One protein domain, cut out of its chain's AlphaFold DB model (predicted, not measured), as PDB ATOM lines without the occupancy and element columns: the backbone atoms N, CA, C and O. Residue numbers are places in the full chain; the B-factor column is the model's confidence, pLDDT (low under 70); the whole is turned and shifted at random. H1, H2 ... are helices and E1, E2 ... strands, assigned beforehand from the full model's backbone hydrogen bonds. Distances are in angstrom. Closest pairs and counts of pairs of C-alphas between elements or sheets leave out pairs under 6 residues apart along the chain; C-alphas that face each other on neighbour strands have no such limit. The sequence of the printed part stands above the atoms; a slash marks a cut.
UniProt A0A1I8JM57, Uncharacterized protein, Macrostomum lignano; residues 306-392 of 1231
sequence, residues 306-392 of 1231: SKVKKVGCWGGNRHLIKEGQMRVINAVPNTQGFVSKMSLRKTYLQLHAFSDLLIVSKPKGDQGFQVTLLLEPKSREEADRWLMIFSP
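Overview. This is residues 306 to 392 of the 1231 residues of an uncharacterized protein of Macrostomum lignano (UniProt A0A1I8JM57). A strongly twisted sheet of four antiparallel strands has a long two-stranded arm, the hairpin E1 and E2, which bends and runs on well past the two short strands E3 and E4. The single helix, H1, packs over one face of the sheet at the end away from the tip of that arm. The printed part has 87 residues, with four named strands and then one named helix along the chain; the sheet's order is E1, E2, E3, E4, and the class is mixed, helices and strands. The whole is loose, with a radius of gyration of the C-alphas of 16.2 A, and elongated, spanning 54 by 31 by 23 A.

Along the chain. E1, residues 320 to 333, is the longest strand and runs 36.4 A from C-alpha 320 at (108.779, 178.111, 229.412) to C-alpha 333 at (93.731, 191.094, 198.862). E2, residues 342 to 354, measures 34.6 A. E3, residues 357 to 363, measures 19.2 A, and E4, residues 369 to 375, 15.8 A. H1, residues 380 to 390, measures 15.2 A and ends with C-alpha 390 at (98.083, 178.749, 225.544).

Arrangement. The sheet is a meander, each strand the antiparallel neighbour of the one before, with E1 and E4 as edge strands. E1 and E2 form a hairpin at 164 degrees, with N 326 and O 349 2.8 A apart and N 332 and O 343 2.9 A apart, both within hydrogen-bond range. E1 bends by 54 degrees at residue 324, and E2 by 52 degrees at residue 348. E2 and E3 form a hairpin at 128 degrees; N 350 and O 361 are within hydrogen-bond range at 2.9 A. In the hairpin of E3 and E4, at 151 degrees, N 370 and O 362 are within hydrogen-bond range at 2.8 A. E1 and E4 are apart. H1 is on the sheet, over E2, at a height over the sheet of 8.9 A, and runs slantwise to the strands, at 57 degrees to E2 on the local plane. The closest C-alphas of E2 and H1, those of Ala 353 and Phe 390, are 7.1 A apart. In H1, 6 of 7 O i to N i+4 pairs are within hydrogen-bond range.

Size, cuts and confidence. The two C-alphas farthest apart, those of Gly 316 and Phe 338, are 54.6 A apart. The printed part has no cut. The links E2 to E3, E3 to E4 and E4 to H1 are tight, and E1 to E2 is short. Residues 306 to 319 hold no named element. The mean pLDDT of the printed part is 71.3; it is under 70 in 37 residues, namely residues 313 to 317, 331 to 345, 366 to 367 and 378 to 392.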
ATOM      1  N   SER A 306     116.356 189.908 215.311       76.56
ATOM      2  CA  SER A 306     116.866 190.791 214.240       76.56
ATOM      3  C   SER A 306     116.000 192.016 213.917       76.56
ATOM      4  O   SER A 306     116.443 192.890 213.182       76.56
ATOM      5  N   LYS A 307     114.734 192.037 214.358       74.19
ATOM      6  CA  LYS A 307     113.749 193.102 214.054       74.19
ATOM      7  C   LYS A 307     113.000 193.614 215.290       74.19
ATOM      8  O   LYS A 307     112.087 194.421 215.169       74.19
ATOM      9  N   VAL A 308     113.345 193.094 216.463       78.25
ATOM     10  CA  VAL A 308     112.619 193.279 217.721       78.25
ATOM     11  C   VAL A 308     113.659 193.391 218.833       78.25
ATOM     12  O   VAL A 308     114.716 192.770 218.731       78.25
ATOM     13  N   LYS A 309     113.383 194.173 219.883       79.69
ATOM     14  CA  LYS A 309     114.283 194.327 221.037       79.69
ATOM     15  C   LYS A 309     114.679 192.949 221.586       79.69
ATOM     16  O   LYS A 309     113.809 192.121 221.851       79.69
ATOM     17  N   LYS A 310     115.982 192.706 221.768       78.94
ATOM     18  CA  LYS A 310     116.470 191.469 222.392       78.94
ATOM     19  C   LYS A 310     116.016 191.424 223.849       78.94
ATOM     20  O   LYS A 310     116.376 192.300 224.632       78.94
ATOM     21  N   VAL A 311     115.263 190.388 224.198       77.75
ATOM     22  CA  VAL A 311     114.820 190.109 225.568       77.75
ATOM     23  C   VAL A 311     115.531 188.855 226.067       77.75
ATOM     24  O   VAL A 311     115.726 187.905 225.311       77.75
ATOM     25  N   GLY A 312     115.951 188.864 227.333       72.19
ATOM     26  CA  GLY A 312     116.482 187.670 227.984       72.19
ATOM     27  C   GLY A 312     115.368 186.643 228.169       72.19
ATOM     28  O   GLY A 312     114.364 186.923 228.825       72.19
ATOM     29  N   CYS A 313     115.534 185.454 227.599       68.06
ATOM     30  CA  CYS A 313     114.600 184.353 227.813       68.06
ATOM     31  C   CYS A 313     114.761 183.776 229.232       68.06
ATOM     32  O   CYS A 313     113.806 183.251 229.789       68.06
ATOM     33  N   TRP A 314     115.933 183.971 229.848       65.88
ATOM     34  CA  TRP A 314     116.171 183.809 231.285       65.88
ATOM     35  C   TRP A 314     116.170 185.159 232.039       65.88
ATOM     36  O   TRP A 314     116.738 186.143 231.561       65.88
ATOM     37  N   GLY A 315     115.553 185.208 233.228       60.06
ATOM     38  CA  GLY A 315     115.530 186.386 234.112       60.06
ATOM     39  C   GLY A 315     114.188 186.577 234.830       60.06
ATOM     40  O   GLY A 315     113.138 186.479 234.206       60.06
ATOM     41  N   GLY A 316     114.209 186.850 236.141       62.62
ATOM     42  CA  GLY A 316     112.999 186.834 236.979       62.62
ATOM     43  C   GLY A 316     112.424 185.419 237.154       62.62
ATOM     44  O   GLY A 316     113.120 184.436 236.915       62.62
ATOM     45  N   ASN A 317     111.142 185.303 237.519       62.31
ATOM     46  CA  ASN A 317     110.434 184.012 237.652       62.31
ATOM     47  C   ASN A 317     110.029 183.393 236.287       62.31
ATOM     48  O   ASN A 317     109.081 182.604 236.209       62.31
ATOM     49  N   ARG A 318     110.724 183.784 235.210       76.81
ATOM     50  CA  ARG A 318     110.431 183.425 233.822       76.81
ATOM     51  C   ARG A 318     110.767 181.966 233.535       76.81
ATOM     52  O   ARG A 318     111.920 181.563 233.663       76.81
ATOM     53  N   HIS A 319     109.768 181.204 233.099       73.44
ATOM     54  CA  HIS A 319     109.914 179.810 232.675       73.44
ATOM     55  C   HIS A 319     109.068 179.518 231.428       73.44
ATOM     56  O   HIS A 319     108.045 180.168 231.194       73.44
ATOM     57  N   LEU A 320     109.499 178.547 230.612       77.56
ATOM     58  CA  LEU A 320     108.779 178.111 229.412       77.56
ATOM     59  C   LEU A 320     107.570 177.252 229.808       77.56
ATOM     60  O   LEU A 320     107.703 176.171 230.386       77.56
ATOM     61  N   ILE A 321     106.371 177.726 229.477       75.31
ATOM     62  CA  ILE A 321     105.124 177.017 229.768       75.31
ATOM     63  C   ILE A 321     104.793 176.051 228.636       75.31
ATOM     64  O   ILE A 321     104.636 174.865 228.926       75.31
ATOM     65  N   LYS A 322     104.766 176.510 227.379       73.94
ATOM     66  CA  LYS A 322     104.558 175.661 226.194       73.94
ATOM     67  C   LYS A 322     105.235 176.256 224.957       73.94
ATOM     68  O   LYS A 322     105.366 177.473 224.842       73.94
ATOM     69  N   GLU A 323     105.619 175.408 224.012       80.25
ATOM     70  CA  GLU A 323     105.971 175.816 222.650       80.25
ATOM     71  C   GLU A 323     105.205 174.991 221.608       80.25
ATOM     72  O   GLU A 323     104.641 173.946 221.933       80.25
ATOM     73  N   GLY A 324     105.153 175.465 220.362       78.44
ATOM     74  CA  GLY A 324     104.501 174.735 219.273       78.44
ATOM     75  C   GLY A 324     104.388 175.520 217.968       78.44
ATOM     76  O   GLY A 324     104.571 176.738 217.931       78.44
ATOM     77  N   GLN A 325     104.058 174.815 216.884       78.31
ATOM     78  CA  GLN A 325     103.842 175.414 215.566       78.31
ATOM     79  C   GLN A 325     102.377 175.810 215.369       78.31
ATOM     80  O   GLN A 325     101.475 174.990 215.525       78.31
ATOM     81  N   MET A 326     102.136 177.046 214.929       75.25
ATOM     82  CA  MET A 326     100.826 177.510 214.471       75.25
ATOM     83  C   MET A 326     100.856 177.873 212.986       75.25
ATOM     84  O   MET A 326     101.756 178.558 212.498       75.25
ATOM     85  N   ARG A 327      99.823 177.439 212.257       76.56
ATOM     86  CA  ARG A 327      99.607 177.778 210.846       76.56
ATOM     87  C   ARG A 327      98.701 179.006 210.749       76.56
ATOM     88  O   ARG A 327      97.480 178.878 210.773       76.56
ATOM     89  N   VAL A 328      99.290 180.187 210.593       74.19
ATOM     90  CA  VAL A 328      98.543 181.427 210.335       74.19
ATOM     91  C   VAL A 328      98.074 181.452 208.880       74.19
ATOM     92  O   VAL A 328      98.836 181.136 207.963       74.19
ATOM     93  N   ILE A 329      96.815 181.830 208.660       76.25
ATOM     94  CA  ILE A 329      96.225 181.999 207.329       76.25
ATOM     95  C   ILE A 329      96.075 183.499 207.072       76.25
ATOM     96  O   ILE A 329      95.137 184.130 207.545       76.25
ATOM     97  N   ASN A 330      97.015 184.073 206.323       71.81
ATOM     98  CA  ASN A 330      96.985 185.486 205.967       71.81
ATOM     99  C   ASN A 330      96.109 185.685 204.726       71.81
ATOM    100  O   ASN A 330      96.470 185.243 203.633       71.81
ATOM    101  N   ALA A 331      94.974 186.361 204.885       64.38
ATOM    102  CA  ALA A 331      94.174 186.834 203.765       64.38
ATOM    103  C   ALA A 331      94.867 188.041 203.113       64.38
ATOM    104  O   ALA A 331      94.948 189.114 203.705       64.38
ATOM    105  N   VAL A 332      95.387 187.859 201.899       69.12
ATOM    106  CA  VAL A 332      95.994 188.930 201.103       69.12
ATOM    107  C   VAL A 332      94.996 189.349 200.020       69.12
ATOM    108  O   VAL A 332      94.630 188.504 199.195       69.12
ATOM    109  N   PRO A 333      94.537 190.613 199.977       59.06
ATOM    110  CA  PRO A 333      93.731 191.094 198.862       59.06
ATOM    111  C   PRO A 333      94.590 191.099 197.593       59.06
ATOM    112  O   PRO A 333      95.653 191.720 197.558       59.06
ATOM    113  N   ASN A 334      94.160 190.384 196.550       60.22
ATOM    114  CA  ASN A 334      94.867 190.412 195.275       60.22
ATOM    115  C   ASN A 334      94.471 191.672 194.498       60.22
ATOM    116  O   ASN A 334      93.390 191.724 193.919       60.22
ATOM    117  N   THR A 335      95.347 192.676 194.473       58.53
ATOM    118  CA  THR A 335      95.120 193.953 193.774       58.53
ATOM    119  C   THR A 335      95.239 193.855 192.248       58.53
ATOM    120  O   THR A 335      94.985 194.831 191.547       58.53
ATOM    121  N   GLN A 336      95.590 192.684 191.706       58.25
ATOM    122  CA  GLN A 336      95.642 192.433 190.265       58.25
ATOM    123  C   GLN A 336      94.274 191.978 189.721       58.25
ATOM    124  O   GLN A 336      94.037 190.786 189.519       58.25
ATOM    125  N   GLY A 337      93.387 192.947 189.467       57.88
ATOM    126  CA  GLY A 337      92.161 192.767 188.677       57.88
ATOM    127  C   GLY A 337      90.915 193.456 189.247       57.88
ATOM    128  O   GLY A 337      90.812 193.691 190.445       57.88
ATOM    129  N   PHE A 338      89.927 193.713 188.382       58.31
ATOM    130  CA  PHE A 338      88.638 194.353 188.718       58.31
ATOM    131  C   PHE A 338      87.719 193.537 189.657       58.31
ATOM    132  O   PHE A 338      86.630 193.988 189.998       58.31
ATOM    133  N   VAL A 339      88.136 192.343 190.092       60.06
ATOM    134  CA  VAL A 339      87.408 191.503 191.055       60.06
ATOM    135  C   VAL A 339      88.379 191.062 192.148       60.06
ATOM    136  O   VAL A 339      89.292 190.277 191.888       60.06
ATOM    137  N   SER A 340      88.163 191.541 193.376       52.25
ATOM    138  CA  SER A 340      89.028 191.257 194.530       52.25
ATOM    139  C   SER A 340      88.932 189.786 194.965       52.25
ATOM    140  O   SER A 340      88.122 189.404 195.809       52.25
ATOM    141  N   LYS A 341      89.767 188.929 194.369       59.38
ATOM    142  CA  LYS A 341      89.918 187.525 194.775       59.38
ATOM    143  C   LYS A 341      90.891 187.435 195.950       59.38
ATOM    144  O   LYS A 341      92.098 187.604 195.786       59.38
ATOM    145  N   MET A 342      90.364 187.163 197.142       57.19
ATOM    146  CA  MET A 342      91.157 187.100 198.371       57.19
ATOM    147  C   MET A 342      92.058 185.853 198.395       57.19
ATOM    148  O   MET A 342      91.580 184.721 198.335       57.19
ATOM    149  N   SER A 343      93.377 186.053 198.465       55.66
ATOM    150  CA  SER A 343      94.383 184.988 198.390       55.66
ATOM    151  C   SER A 343      94.842 184.565 199.787       55.66
ATOM    152  O   SER A 343      95.423 185.357 200.528       55.66
ATOM    153  N   LEU A 344      94.594 183.308 200.166       65.69
ATOM    154  CA  LEU A 344      94.920 182.780 201.495       65.69
ATOM    155  C   LEU A 344      96.362 182.246 201.555       65.69
ATOM    156  O   LEU A 344      96.624 181.078 201.257       65.69
ATOM    157  N   ARG A 345      97.311 183.083 201.989       69.75
ATOM    158  CA  ARG A 345      98.710 182.680 202.206       69.75
ATOM    159  C   ARG A 345      98.879 182.017 203.574       69.75
ATOM    160  O   ARG A 345      98.868 182.678 204.610       69.75
ATOM    161  N   LYS A 346      99.081 180.698 203.575       74.81
ATOM    162  CA  LYS A 346      99.410 179.910 204.774       74.81
ATOM    163  C   LYS A 346     100.868 180.171 205.179       74.81
ATOM    164  O   LYS A 346     101.760 180.145 204.336       74.81
ATOM    165  N   THR A 347     101.127 180.431 206.457       76.81
ATOM    166  CA  THR A 347     102.470 180.676 207.008       76.81
ATOM    167  C   THR A 347     102.613 179.944 208.336       76.81
ATOM    168  O   THR A 347     101.758 180.084 209.206       76.81
ATOM    169  N   TYR A 348     103.688 179.178 208.504       79.38
ATOM    170  CA  TYR A 348     104.010 178.534 209.776       79.38
ATOM    171  C   TYR A 348     104.812 179.493 210.659       79.38
ATOM    172  O   TYR A 348     105.811 180.062 210.214       79.38
ATOM    173  N   LEU A 349     104.353 179.677 211.895       83.94
ATOM    174  CA  LEU A 349     105.038 180.398 212.964       83.94
ATOM    175  C   LEU A 349     105.306 179.416 214.109       83.94
ATOM    176  O   LEU A 349     104.470 178.556 214.380       83.94
ATOM    177  N   GLN A 350     106.434 179.565 214.794       85.31
ATOM    178  CA  GLN A 350     106.695 178.887 216.064       85.31
ATOM    179  C   GLN A 350     106.335 179.859 217.194       85.31
ATOM    180  O   GLN A 350     106.724 181.030 217.170       85.31
ATOM    181  N   LEU A 351     105.562 179.389 218.168       84.94
ATOM    182  CA  LEU A 351     105.267 180.115 219.397       84.94
ATOM    183  C   LEU A 351     106.076 179.533 220.549       84.94
ATOM    184  O   LEU A 351     106.164 178.315 220.686       84.94
ATOM    185  N   HIS A 352     106.592 180.412 221.404       86.44
ATOM    186  CA  HIS A 352     107.176 180.048 222.692       86.44
ATOM    187  C   HIS A 352     106.497 180.905 223.769       86.44
ATOM    188  O   HIS A 352     106.678 182.126 223.811       86.44
ATOM    189  N   ALA A 353     105.657 180.272 224.587       81.44
ATOM    190  CA  ALA A 353     104.868 180.906 225.635       81.44
ATOM    191  C   ALA A 353     105.559 180.724 226.990       81.44
ATOM    192  O   ALA A 353     105.712 179.605 227.486       81.44
ATOM    193  N   PHE A 354     105.963 181.837 227.592       81.12
ATOM    194  CA  PHE A 354     106.555 181.918 228.921       81.12
ATOM    195  C   PHE A 354     105.531 182.441 229.928       81.12
ATOM    196  O   PHE A 354     104.536 183.065 229.568       81.12
ATOM    197  N   SER A 355     105.823 182.248 231.211       76.25
ATOM    198  CA  SER A 355     105.028 182.701 232.362       76.25
ATOM    199  C   SER A 355     104.651 184.188 232.424       76.25
ATOM    200  O   SER A 355     103.858 184.575 233.283       76.25
ATOM    201  N   ASP A 356     105.269 185.019 231.591       76.00
ATOM    202  CA  ASP A 356     105.204 186.481 231.591       76.00
ATOM    203  C   ASP A 356     105.518 187.098 230.208       76.00
ATOM    204  O   ASP A 356     105.744 188.300 230.112       76.00
ATOM    205  N   LEU A 357     105.575 186.292 229.137       81.69
ATOM    206  CA  LEU A 357     105.968 186.733 227.791       81.69
ATOM    207  C   LEU A 357     105.506 185.733 226.719       81.69
ATOM    208  O   LEU A 357     105.652 184.529 226.905       81.69
ATOM    209  N   LEU A 358     105.062 186.206 225.551       84.44
ATOM    210  CA  LEU A 358     104.904 185.375 224.350       84.44
ATOM    211  C   LEU A 358     105.893 185.810 223.258       84.44
ATOM    212  O   LEU A 358     105.919 186.973 222.849       84.44
ATOM    213  N   ILE A 359     106.684 184.863 222.747       86.25
ATOM    214  CA  ILE A 359     107.561 185.069 221.588       86.25
ATOM    215  C   ILE A 359     106.949 184.386 220.364       86.25
ATOM    216  O   ILE A 359     106.720 183.177 220.365       86.25
ATOM    217  N   VAL A 360     106.740 185.163 219.298       86.69
ATOM    218  CA  VAL A 360     106.306 184.680 217.982       86.69
ATOM    219  C   VAL A 360     107.505 184.704 217.039       86.69
ATOM    220  O   VAL A 360     108.049 185.772 216.731       86.69
ATOM    221  N   SER A 361     107.918 183.543 216.545       87.62
ATOM    222  CA  SER A 361     109.085 183.392 215.679       87.62
ATOM    223  C   SER A 361     108.749 182.687 214.357       87.62
ATOM    224  O   SER A 361     107.679 182.105 214.169       87.62
ATOM    225  N   LYS A 362     109.661 182.798 213.390       86.75
ATOM    226  CA  LYS A 362     109.642 182.076 212.111       86.75
ATOM    227  C   LYS A 362     110.889 181.198 212.020       86.75
ATOM    228  O   LYS A 362     111.949 181.669 212.438       86.75
ATOM    229  N   PRO A 363     110.818 179.978 211.465       82.12
ATOM    230  CA  PRO A 363     112.016 179.179 211.222       82.12
ATOM    231  C   PRO A 363     112.982 179.921 210.282       82.12
ATOM    232  O   PRO A 363     112.557 180.582 209.331       82.12
ATOM    233  N   LYS A 364     114.282 179.836 210.568       79.75
ATOM    234  CA  LYS A 364     115.373 180.490 209.836       79.75
ATOM    235  C   LYS A 364     116.593 179.560 209.815       79.75
ATOM    236  O   LYS A 364     117.456 179.640 210.688       79.75
ATOM    237  N   GLY A 365     116.660 178.709 208.793       75.69
ATOM    238  CA  GLY A 365     117.586 177.570 208.756       75.69
ATOM    239  C   GLY A 365     117.152 176.450 209.706       75.69
ATOM    240  O   GLY A 365     116.139 176.574 210.393       75.69
ATOM    241  N   ASP A 366     117.928 175.370 209.751       68.00
ATOM    242  CA  ASP A 366     117.505 174.084 210.330       68.00
ATOM    243  C   ASP A 366     117.240 174.105 211.846       68.00
ATOM    244  O   ASP A 366     116.491 173.272 212.349       68.00
ATOM    245  N   GLN A 367     117.848 175.040 212.587       69.00
ATOM    246  CA  GLN A 367     117.705 175.160 214.051       69.00
ATOM    247  C   GLN A 367     117.542 176.611 214.545       69.00
ATOM    248  O   GLN A 367     117.615 176.870 215.744       69.00
ATOM    249  N   GLY A 368     117.369 177.581 213.640       80.50
ATOM    250  CA  GLY A 368     117.260 179.001 213.991       80.50
ATOM    251  C   GLY A 368     115.817 179.500 214.001       80.50
ATOM    252  O   GLY A 368     115.015 179.120 213.150       80.50
ATOM    253  N   PHE A 369     115.496 180.425 214.907       85.44
ATOM    254  CA  PHE A 369     114.174 181.048 215.009       85.44
ATOM    255  C   PHE A 369     114.280 182.575 214.911       85.44
ATOM    256  O   PHE A 369     114.778 183.239 215.815       85.44
ATOM    257  N   GLN A 370     113.797 183.176 213.823       86.50
ATOM    258  CA  GLN A 370     113.732 184.631 213.677       86.50
ATOM    259  C   GLN A 370     112.522 185.194 214.427       86.50
ATOM    260  O   GLN A 370     111.378 185.013 214.001       86.50
ATOM    261  N   VAL A 371     112.768 185.916 215.521       86.06
ATOM    262  CA  VAL A 371     111.710 186.596 216.283       86.06
ATOM    263  C   VAL A 371     111.041 187.638 215.388       86.06
ATOM    264  O   VAL A 371     111.701 188.512 214.822       86.06
ATOM    265  N   THR A 372     109.724 187.505 215.235       82.56
ATOM    266  CA  THR A 372     108.883 188.351 214.379       82.56
ATOM    267  C   THR A 372     107.990 189.264 215.213       82.56
ATOM    268  O   THR A 372     107.845 190.430 214.860       82.56
ATOM    269  N   LEU A 373     107.434 188.767 216.325       82.06
ATOM    270  CA  LEU A 373     106.735 189.573 217.330       82.06
ATOM    271  C   LEU A 373     107.187 189.145 218.733       82.06
ATOM    272  O   LEU A 373     107.441 187.968 218.991       82.06
ATOM    273  N   LEU A 374     107.258 190.123 219.627       81.62
ATOM    274  CA  LEU A 374     107.437 189.971 221.067       81.62
ATOM    275  C   LEU A 374     106.192 190.586 221.701       81.62
ATOM    276  O   LEU A 374     105.831 191.707 221.344       81.62
ATOM    277  N   LEU A 375     105.526 189.852 222.585       79.75
ATOM    278  CA  LEU A 375     104.265 190.276 223.177       79.75
ATOM    279  C   LEU A 375     104.352 190.137 224.699       79.75
ATOM    280  O   LEU A 375     104.323 189.033 225.245       79.75
ATOM    281  N   GLU A 376     104.512 191.281 225.360       76.69
ATOM    282  CA  GLU A 376     104.600 191.419 226.814       76.69
ATOM    283  C   GLU A 376     103.214 191.822 227.365       76.69
ATOM    284  O   GLU A 376     102.647 192.817 226.900       76.69
ATOM    285  N   PRO A 377     102.635 191.068 228.320       71.69
ATOM    286  CA  PRO A 377     101.359 191.405 228.947       71.69
ATOM    287  C   PRO A 377     101.517 192.598 229.900       71.69
ATOM    288  O   PRO A 377     102.500 192.694 230.635       71.69
ATOM    289  N   LYS A 378     100.533 193.502 229.936       66.94
ATOM    290  CA  LYS A 378     100.609 194.767 230.694       66.94
ATOM    291  C   LYS A 378     100.385 194.600 232.198       66.94
ATOM    292  O   LYS A 378     100.699 195.506 232.964       66.94
ATOM    293  N   SER A 379      99.817 193.474 232.624       66.50
ATOM    294  CA  SER A 379      99.585 193.140 234.033       66.50
ATOM    295  C   SER A 379      99.695 191.632 234.266       66.50
ATOM    296  O   SER A 379      99.697 190.850 233.309       66.50
ATOM    297  N   ARG A 380      99.754 191.191 235.531       56.88
ATOM    298  CA  ARG A 380      99.780 189.755 235.858       56.88
ATOM    299  C   ARG A 380      98.483 189.066 235.435       56.88
ATOM    300  O   ARG A 380      98.527 187.976 234.889       56.88
ATOM    301  N   GLU A 381      97.351 189.739 235.588       62.06
ATOM    302  CA  GLU A 381      96.028 189.242 235.205       62.06
ATOM    303  C   GLU A 381      95.863 189.220 233.682       62.06
ATOM    304  O   GLU A 381      95.091 188.422 233.156       62.06
ATOM    305  N   GLU A 382      96.546 190.101 232.939       61.16
ATOM    306  CA  GLU A 382      96.695 189.931 231.491       61.16
ATOM    307  C   GLU A 382      97.591 188.727 231.171       61.16
ATOM    308  O   GLU A 382      97.175 187.893 230.376       61.16
ATOM    309  N   ALA A 383      98.743 188.562 231.832       59.25
ATOM    310  CA  ALA A 383      99.609 187.398 231.634       59.25
ATOM    311  C   ALA A 383      98.845 186.085 231.868       59.25
ATOM    312  O   ALA A 383      98.847 185.214 231.008       59.25
ATOM    313  N   ASP A 384      98.106 185.978 232.972       56.38
ATOM    314  CA  ASP A 384      97.287 184.811 233.297       56.38
ATOM    315  C   ASP A 384      96.130 184.614 232.297       56.38
ATOM    316  O   ASP A 384      95.832 183.480 231.932       56.38
ATOM    317  N   ARG A 385      95.534 185.684 231.745       60.53
ATOM    318  CA  ARG A 385      94.548 185.581 230.646       60.53
ATOM    319  C   ARG A 385      95.162 185.145 229.314       60.53
ATOM    320  O   ARG A 385      94.513 184.412 228.578       60.53
ATOM    321  N   TRP A 386      96.390 185.548 229.002       63.22
ATOM    322  CA  TRP A 386      97.125 185.042 227.838       63.22
ATOM    323  C   TRP A 386      97.526 183.575 228.055       63.22
ATOM    324  O   TRP A 386      97.420 182.753 227.147       63.22
ATOM    325  N   LEU A 387      97.901 183.204 229.279       58.62
ATOM    326  CA  LEU A 387      98.162 181.817 229.651       58.62
ATOM    327  C   LEU A 387      96.895 180.952 229.659       58.62
ATOM    328  O   LEU A 387      97.034 179.764 229.407       58.62
ATOM    329  N   MET A 388      95.692 181.513 229.822       54.81
ATOM    330  CA  MET A 388      94.406 180.834 229.563       54.81
ATOM    331  C   MET A 388      94.100 180.604 228.066       54.81
ATOM    332  O   MET A 388      93.083 179.985 227.751       54.81
ATOM    333  N   ILE A 389      94.927 181.123 227.147       55.66
ATOM    334  CA  ILE A 389      94.834 180.870 225.697       55.66
ATOM    335  C   ILE A 389      95.837 179.781 225.270       55.66
ATOM    336  O   ILE A 389      95.527 178.981 224.390       55.66
ATOM    337  N   PHE A 390      97.027 179.726 225.887       54.66
ATOM    338  CA  PHE A 390      98.083 178.749 225.544       54.66
ATOM    339  C   PHE A 390      98.118 177.509 226.439       54.66
ATOM    340  O   PHE A 390      98.425 176.416 225.963       54.66
ATOM    341  N   SER A 391      97.776 177.667 227.714       48.81
ATOM    342  CA  SER A 391      97.265 176.573 228.536       48.81
ATOM    343  C   SER A 391      95.760 176.538 228.273       48.81
ATOM    344  O   SER A 391      95.120 177.586 228.408       48.81
ATOM    345  N   PRO A 392      95.162 175.394 227.896       43.41
ATOM    346  CA  PRO A 392      93.711 175.310 227.864       43.41
ATOM    347  C   PRO A 392      93.186 175.637 229.263       43.41
ATOM    348  O   PRO A 392      93.726 175.141 230.257       43.41
TER     349      PRO A 392